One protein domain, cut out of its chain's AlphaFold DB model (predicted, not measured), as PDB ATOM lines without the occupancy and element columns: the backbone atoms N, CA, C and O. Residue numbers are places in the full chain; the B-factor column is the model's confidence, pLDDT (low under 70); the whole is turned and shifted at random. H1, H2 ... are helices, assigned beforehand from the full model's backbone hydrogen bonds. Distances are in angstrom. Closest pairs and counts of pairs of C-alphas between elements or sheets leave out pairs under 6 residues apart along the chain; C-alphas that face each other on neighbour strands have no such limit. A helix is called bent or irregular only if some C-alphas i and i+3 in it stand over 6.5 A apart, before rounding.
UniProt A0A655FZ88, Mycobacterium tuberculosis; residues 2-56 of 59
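Overview. This is residues 2 to 56 of the 59 residues of a protein of Mycobacterium tuberculosis (UniProt A0A655FZ88). The model is a long, thin rod of helices: the long H2 makes much of the length and, from residue 26 on, sticks out free, with the one-turn H3 beyond its far end. At its other end H1 and residues 14 to 21 make an open loop, in which H1 begins near the start of H2 and runs away from it before the link turns back. The printed part has 55 residues with three named helices, H1, H2 and H3 in that order, and no named strand; the class is all helix. It is extended, with a radius of gyration of the C-alphas of 20.1 A and spans of 63 by 21 by 13 A.

Arrangement. Begin with H1, residues 2 to 13, and look across to H2, residues 22 to 48: they are close but not clearly touching, and their closest C-alphas, those of Gly 4 and Phe 25, are 7.7 A apart. They run opposite ways at a shallow tilt of 34 degrees, only just short of steep. H3, residues 53 to 56, is apart from both H1 and H2. Of the O i to N i+4 pairs, 6 of 8 in H1 and 22 of 23 in H2 are within hydrogen-bond range; H3 is too short for such a pair.

Along the chain. Find C-alpha 2 at (-15.496, 25.827, -33.236); from there H1 runs 18.0 A to C-alpha 13. H1 is irregular, with C-alphas 9 and 12 standing 7.0 A apart. Next find C-alpha 22 at (-19.371, 31.582, -46.068), where H2 begins its 39.5 A to C-alpha 48. H3 covers 5.3 A and ends at C-alpha 56, (16.402, 46.466, -13.835).

Size, cuts and confidence. Look at Pro 15 and Ala 53 for the two C-alphas farthest apart, 63.1 A. The printed part has no cut; the link from H1 to H2 is short and that from H2 to H3 is tight. Mean pLDDT of the printed part is 89.7, and no printed residue is under 70.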
ATOM      1  N   VAL A   2     -14.623  26.519 -34.215       84.75
ATOM      2  CA  VAL A   2     -15.496  25.827 -33.236       84.75
ATOM      3  C   VAL A   2     -16.925  26.393 -33.201       84.75
ATOM      4  O   VAL A   2     -17.883  25.632 -33.247       84.75
ATOM      5  N   GLY A   3     -17.078  27.721 -33.232       83.19
ATOM      6  CA  GLY A   3     -18.397  28.367 -33.247       83.19
ATOM      7  C   GLY A   3     -19.313  27.946 -34.404       83.19
ATOM      8  O   GLY A   3     -20.517  27.857 -34.204       83.19
ATOM      9  N   GLY A   4     -18.782  27.615 -35.587       85.31
ATOM     10  CA  GLY A   4     -19.627  27.112 -36.680       85.31
ATOM     11  C   GLY A   4     -20.043  25.666 -36.514       85.31
ATOM     12  O   GLY A   4     -21.169  25.328 -36.845       85.31
ATOM     13  N   ILE A   5     -19.170  24.831 -35.952       86.19
ATOM     14  CA  ILE A   5     -19.523  23.448 -35.612       86.19
ATOM     15  C   ILE A   5     -20.650  23.457 -34.574       86.19
ATOM     16  O   ILE A   5     -21.648  22.761 -34.736       86.19
ATOM     17  N   LEU A   6     -20.537  24.316 -33.556       87.75
ATOM     18  CA  LEU A   6     -21.601  24.525 -32.574       87.75
ATOM     19  C   LEU A   6     -22.877  25.077 -33.222       87.75
ATOM     20  O   LEU A   6     -23.964  24.590 -32.929       87.75
ATOM     21  N   SER A   7     -22.758  26.033 -34.148       85.06
ATOM     22  CA  SER A   7     -23.904  26.561 -34.896       85.06
ATOM     23  C   SER A   7     -24.639  25.474 -35.683       85.06
ATOM     24  O   SER A   7     -25.863  25.497 -35.718       85.06
ATOM     25  N   LEU A   8     -23.926  24.524 -36.296       86.00
ATOM     26  CA  LEU A   8     -24.524  23.410 -37.041       86.00
ATOM     27  C   LEU A   8     -25.248  22.420 -36.123       86.00
ATOM     28  O   LEU A   8     -26.326  21.950 -36.468       86.00
ATOM     29  N   LEU A   9     -24.684  22.133 -34.946       88.06
ATOM     30  CA  LEU A   9     -25.318  21.264 -33.948       88.06
ATOM     31  C   LEU A   9     -26.598  21.878 -33.369       88.06
ATOM     32  O   LEU A   9     -27.548  21.160 -33.074       88.06
ATOM     33  N   LEU A  10     -26.623  23.203 -33.214       87.38
ATOM     34  CA  LEU A  10     -27.760  23.933 -32.655       87.38
ATOM     35  C   LEU A  10     -28.820  24.294 -33.705       87.38
ATOM     36  O   LEU A  10     -29.983  24.447 -33.346       87.38
ATOM     37  N   ALA A  11     -28.450  24.403 -34.986       86.50
ATOM     38  CA  ALA A  11     -29.354  24.739 -36.090       86.50
ATOM     39  C   ALA A  11     -30.698  23.970 -36.096       86.50
ATOM     40  O   ALA A  11     -31.723  24.634 -36.231       86.50
ATOM     41  N   PRO A  12     -30.759  22.632 -35.909       86.44
ATOM     42  CA  PRO A  12     -32.027  21.892 -35.921       86.44
ATOM     43  C   PRO A  12     -32.969  22.207 -34.748       86.44
ATOM     44  O   PRO A  12     -34.138  21.835 -34.804       86.44
ATOM     45  N   LEU A  13     -32.495  22.878 -33.691       89.56
ATOM     46  CA  LEU A  13     -33.341  23.313 -32.571       89.56
ATOM     47  C   LEU A  13     -34.140  24.580 -32.902       89.56
ATOM     48  O   LEU A  13     -35.106  24.895 -32.208       89.56
ATOM     49  N   PHE A  14     -33.744  25.316 -33.942       82.75
ATOM     50  CA  PHE A  14     -34.423  26.536 -34.350       82.75
ATOM     51  C   PHE A  14     -35.489  26.218 -35.408       82.75
ATOM     52  O   PHE A  14     -35.168  25.636 -36.442       82.75
ATOM     53  N   PRO A  15     -36.750  26.653 -35.227       81.44
ATOM     54  CA  PRO A  15     -37.827  26.443 -36.203       81.44
ATOM     55  C   PRO A  15     -37.708  27.346 -37.454       81.44
ATOM     56  O   PRO A  15     -38.681  27.555 -38.172       81.44
ATOM     57  N   MET A  16     -36.524  27.914 -37.709       84.81
ATOM     58  CA  MET A  16     -36.222  28.918 -38.733       84.81
ATOM     59  C   MET A  16     -34.911  28.562 -39.448       84.81
ATOM     60  O   MET A  16     -33.989  28.028 -38.837       84.81
ATOM     61  N   THR A  17     -34.789  28.901 -40.734       81.38
ATOM     62  CA  THR A  17     -33.563  28.693 -41.516       81.38
ATOM     63  C   THR A  17     -32.427  29.612 -41.057       81.38
ATOM     64  O   THR A  17     -32.445  30.823 -41.274       81.38
ATOM     65  N   VAL A  18     -31.393  29.023 -40.455       80.69
ATOM     66  CA  VAL A  18     -30.160  29.730 -40.084       80.69
ATOM     67  C   VAL A  18     -29.180  29.669 -41.255       80.69
ATOM     68  O   VAL A  18     -28.560  28.638 -41.508       80.69
ATOM     69  N   VAL A  19     -29.038  30.777 -41.984       85.69
ATOM     70  CA  VAL A  19     -28.084  30.890 -43.097       85.69
ATOM     71  C   VAL A  19     -26.853  31.649 -42.625       85.69
ATOM     72  O   VAL A  19     -26.908  32.851 -42.373       85.69
ATOM     73  N   VAL A  20     -25.724  30.948 -42.527       84.38
ATOM     74  CA  VAL A  20     -24.427  31.565 -42.234       84.38
ATOM     75  C   VAL A  20     -23.671  31.738 -43.551       84.38
ATOM     76  O   VAL A  20     -23.256  30.739 -44.142       84.38
ATOM     77  N   PRO A  21     -23.485  32.974 -44.047       89.94
ATOM     78  CA  PRO A  21     -22.763  33.184 -45.289       89.94
ATOM     79  C   PRO A  21     -21.295  32.791 -45.111       89.94
ATOM     80  O   PRO A  21     -20.640  33.182 -44.139       89.94
ATOM     81  N   LEU A  22     -20.761  32.046 -46.083       89.69
ATOM     82  CA  LEU A  22     -19.371  31.582 -46.068       89.69
ATOM     83  C   LEU A  22     -18.385  32.751 -45.922       89.69
ATOM     84  O   LEU A  22     -17.384  32.637 -45.217       89.69
ATOM     85  N   SER A  23     -18.708  33.898 -46.526       93.31
ATOM     86  CA  SER A  23     -17.921  35.125 -46.410       93.31
ATOM     87  C   SER A  23     -17.778  35.590 -44.961       93.31
ATOM     88  O   SER A  23     -16.665  35.888 -44.545       93.31
ATOM     89  N   ALA A  24     -18.850  35.596 -44.163       89.62
ATOM     90  CA  ALA A  24     -18.775  35.978 -42.752       89.62
ATOM     91  C   ALA A  24     -17.962  34.968 -41.936       89.62
ATOM     92  O   ALA A  24     -17.188  35.354 -41.059       89.62
ATOM     93  N   PHE A  25     -18.090  33.679 -42.255       88.56
ATOM     94  CA  PHE A  25     -17.379  32.610 -41.558       88.56
ATOM     95  C   PHE A  25     -15.853  32.705 -41.700       88.56
ATOM     96  O   PHE A  25     -15.117  32.332 -40.786       88.56
ATOM     97  N   VAL A  26     -15.385  33.238 -42.832       93.00
ATOM     98  CA  VAL A  26     -13.965  33.478 -43.116       93.00
ATOM     99  C   VAL A  26     -13.531  34.878 -42.674       93.00
ATOM    100  O   VAL A  26     -12.477  35.030 -42.057       93.00
ATOM    101  N   ALA A  27     -14.345  35.900 -42.945       94.94
ATOM    102  CA  ALA A  27     -14.004  37.289 -42.659       94.94
ATOM    103  C   ALA A  27     -13.880  37.558 -41.158       94.94
ATOM    104  O   ALA A  27     -12.941  38.228 -40.744       94.94
ATOM    105  N   LEU A  28     -14.782  37.018 -40.330       93.81
ATOM    106  CA  LEU A  28     -14.777  37.298 -38.891       93.81
ATOM    107  C   LEU A  28     -13.480  36.834 -38.199       93.81
ATOM    108  O   LEU A  28     -12.844  37.666 -37.547       93.81
ATOM    109  N   PRO A  29     -13.018  35.573 -38.352       94.25
ATOM    110  CA  PRO A  29     -11.718  35.163 -37.826       94.25
ATOM    111  C   PRO A  29     -10.560  35.967 -38.412       94.25
ATOM    112  O   PRO A  29      -9.685  36.382 -37.662       94.25
ATOM    113  N   ALA A  30     -10.563  36.218 -39.727       96.69
ATOM    114  CA  ALA A  30      -9.482  36.949 -40.381       96.69
ATOM    115  C   ALA A  30      -9.339  38.372 -39.819       96.69
ATOM    116  O   ALA A  30      -8.245  38.777 -39.432       96.69
ATOM    117  N   ILE A  31     -10.451  39.104 -39.704       97.62
ATOM    118  CA  ILE A  31     -10.486  40.451 -39.126       97.62
ATOM    119  C   ILE A  31     -10.026  40.411 -37.667       97.62
ATOM    120  O   ILE A  31      -9.181  41.213 -37.277       97.62
ATOM    121  N   ALA A  32     -10.529  39.466 -36.870       97.00
ATOM    122  CA  ALA A  32     -10.130  39.327 -35.473       97.00
ATOM    123  C   ALA A  32      -8.619  39.083 -35.326       97.00
ATOM    124  O   ALA A  32      -7.969  39.724 -34.503       97.00
ATOM    125  N   THR A  33      -8.039  38.208 -36.153       97.69
ATOM    126  CA  THR A  33      -6.594  37.954 -36.172       97.69
ATOM    127  C   THR A  33      -5.813  39.197 -36.580       97.69
ATOM    128  O   THR A  33      -4.845  39.540 -35.909       97.69
ATOM    129  N   VAL A  34      -6.233  39.907 -37.630       98.56
ATOM    130  CA  VAL A  34      -5.570  41.142 -38.080       98.56
ATOM    131  C   VAL A  34      -5.579  42.195 -36.976       98.56
ATOM    132  O   VAL A  34      -4.532  42.749 -36.652       98.56
ATOM    133  N   ILE A  35      -6.733  42.440 -36.357       98.50
ATOM    134  CA  ILE A  35      -6.849  43.408 -35.262       98.50
ATOM    135  C   ILE A  35      -5.990  42.976 -34.070       98.50
ATOM    136  O   ILE A  35      -5.269  43.801 -33.515       98.50
ATOM    137  N   GLY A  36      -6.016  41.692 -33.705       98.12
ATOM    138  CA  GLY A  36      -5.176  41.145 -32.640       98.12
ATOM    139  C   GLY A  36      -3.686  41.374 -32.901       98.12
ATOM    140  O   GLY A  36      -2.985  41.878 -32.029       98.12
ATOM    141  N   LEU A  37      -3.218  41.100 -34.121       98.50
ATOM    142  CA  LEU A  37      -1.834  41.346 -34.529       98.50
ATOM    143  C   LEU A  37      -1.474  42.832 -34.464       98.50
ATOM    144  O   LEU A  37      -0.433  43.184 -33.910       98.50
ATOM    145  N   LEU A  38      -2.335  43.712 -34.982       98.50
ATOM    146  CA  LEU A  38      -2.124  45.160 -34.916       98.50
ATOM    147  C   LEU A  38      -2.030  45.645 -33.466       98.50
ATOM    148  O   LEU A  38      -1.129  46.416 -33.134       98.50
ATOM    149  N   ALA A  39      -2.911  45.159 -32.591       97.75
ATOM    150  CA  ALA A  39      -2.893  45.481 -31.172       97.75
ATOM    151  C   ALA A  39      -1.614  44.975 -30.484       97.75
ATOM    152  O   ALA A  39      -0.987  45.725 -29.734       97.75
ATOM    153  N   SER A  40      -1.178  43.743 -30.772       97.69
ATOM    154  CA  SER A  40       0.076  43.187 -30.248       97.69
ATOM    155  C   SER A  40       1.291  43.997 -30.692       97.69
ATOM    156  O   SER A  40       2.141  44.319 -29.865       97.69
ATOM    157  N   VAL A  41       1.362  44.381 -31.969       97.88
ATOM    158  CA  VAL A  41       2.447  45.227 -32.488       97.88
ATOM    159  C   VAL A  41       2.425  46.599 -31.820       97.88
ATOM    160  O   VAL A  41       3.469  47.080 -31.389       97.88
ATOM    161  N   ALA A  42       1.257  47.229 -31.692       96.75
ATOM    162  CA  ALA A  42       1.129  48.520 -31.020       96.75
ATOM    163  C   ALA A  42       1.593  48.451 -29.553       96.75
ATOM    164  O   ALA A  42       2.357  49.308 -29.106       96.75
ATOM    165  N   GLY A  43       1.193  47.403 -28.826       94.62
ATOM    166  CA  GLY A  43       1.643  47.147 -27.457       94.62
ATOM    167  C   GLY A  43       3.152  46.917 -27.366       94.62
ATOM    168  O   GLY A  43       3.821  47.547 -26.549       94.62
ATOM    169  N   LEU A  44       3.710  46.087 -28.252       96.12
ATOM    170  CA  LEU A  44       5.143  45.795 -28.290       96.12
ATOM    171  C   LEU A  44       5.973  47.051 -28.569       96.12
ATOM    172  O   LEU A  44       6.942  47.320 -27.861       96.12
ATOM    173  N   ARG A  45       5.572  47.858 -29.559       94.69
ATOM    174  CA  ARG A  45       6.255  49.118 -29.892       94.69
ATOM    175  C   ARG A  45       6.303  50.074 -28.704       94.69
ATOM    176  O   ARG A  45       7.304  50.759 -28.529       94.69
ATOM    177  N   ARG A  46       5.247  50.108 -27.884       89.94
ATOM    178  CA  ARG A  46       5.208  50.931 -26.671       89.94
ATOM    179  C   ARG A  46       6.212  50.461 -25.620       89.94
ATOM    180  O   ARG A  46       6.835  51.303 -24.989       89.94
ATOM    181  N   VAL A  47       6.360  49.152 -25.427       90.75
ATOM    182  CA  VAL A  47       7.262  48.589 -24.407       90.75
ATOM    183  C   VAL A  47       8.727  48.744 -24.810       90.75
ATOM    184  O   VAL A  47       9.531  49.175 -23.995       90.75
ATOM    185  N   VAL A  48       9.072  48.458 -26.069       90.81
ATOM    186  CA  VAL A  48      10.464  48.552 -26.558       90.81
ATOM    187  C   VAL A  48      10.984  49.996 -26.569       90.81
ATOM    188  O   VAL A  48      12.189  50.216 -26.525       90.81
ATOM    189  N   ALA A  49      10.096  50.990 -26.608       88.25
ATOM    190  CA  ALA A  49      10.471  52.400 -26.518       88.25
ATOM    191  C   ALA A  49      10.861  52.853 -25.096       88.25
ATOM    192  O   ALA A  49      11.359  53.966 -24.938       88.25
ATOM    193  N   ILE A  50      10.611  52.037 -24.067       87.88
ATOM    194  CA  ILE A  50      11.005  52.332 -22.686       87.88
ATOM    195  C   ILE A  50      12.439  51.846 -22.480       87.88
ATOM    196  O   ILE A  50      12.779  50.738 -22.891       87.88
ATOM    197  N   ASP A  51      13.267  52.665 -21.829       87.00
ATOM    198  CA  ASP A  51      14.640  52.290 -21.499       87.00
ATOM    199  C   ASP A  51      14.648  51.016 -20.628       87.00
ATOM    200  O   ASP A  51      14.093  51.024 -19.522       87.00
ATOM    201  N   PRO A  52      15.256  49.909 -21.096       78.25
ATOM    202  CA  PRO A  52      15.300  48.663 -20.344       78.25
ATOM    203  C   PRO A  52      16.029  48.809 -19.003       78.25
ATOM    204  O   PRO A  52      15.712  48.066 -18.075       78.25
ATOM    205  N   ALA A  53      16.948  49.773 -18.850       82.69
ATOM    206  CA  ALA A  53      17.637  50.020 -17.583       82.69
ATOM    207  C   ALA A  53      16.665  50.405 -16.452       82.69
ATOM    208  O   ALA A  53      16.897  50.045 -15.298       82.69
ATOM    209  N   LEU A  54      15.527  51.031 -16.780       80.94
ATOM    210  CA  LEU A  54      14.477  51.368 -15.812       80.94
ATOM    211  C   LEU A  54      13.791  50.124 -15.225       80.94
ATOM    212  O   LEU A  54      13.307  50.166 -14.097       80.94
ATOM    213  N   ALA A  55      13.756  49.006 -15.956       77.06
ATOM    214  CA  ALA A  55      13.150  47.759 -15.485       77.06
ATOM    215  C   ALA A  55      14.071  46.954 -14.549       77.06
ATOM    216  O   ALA A  55      13.584  46.146 -13.760       77.06
ATOM    217  N   PHE A  56      15.388  47.176 -14.625       80.06
ATOM    218  CA  PHE A  56      16.402  46.466 -13.835       80.06
ATOM    219  C   PHE A  56      16.996  47.307 -12.691       80.06
ATOM    220  O   PHE A  56      17.889  46.827 -11.997       80.06
TER     221      PHE A  56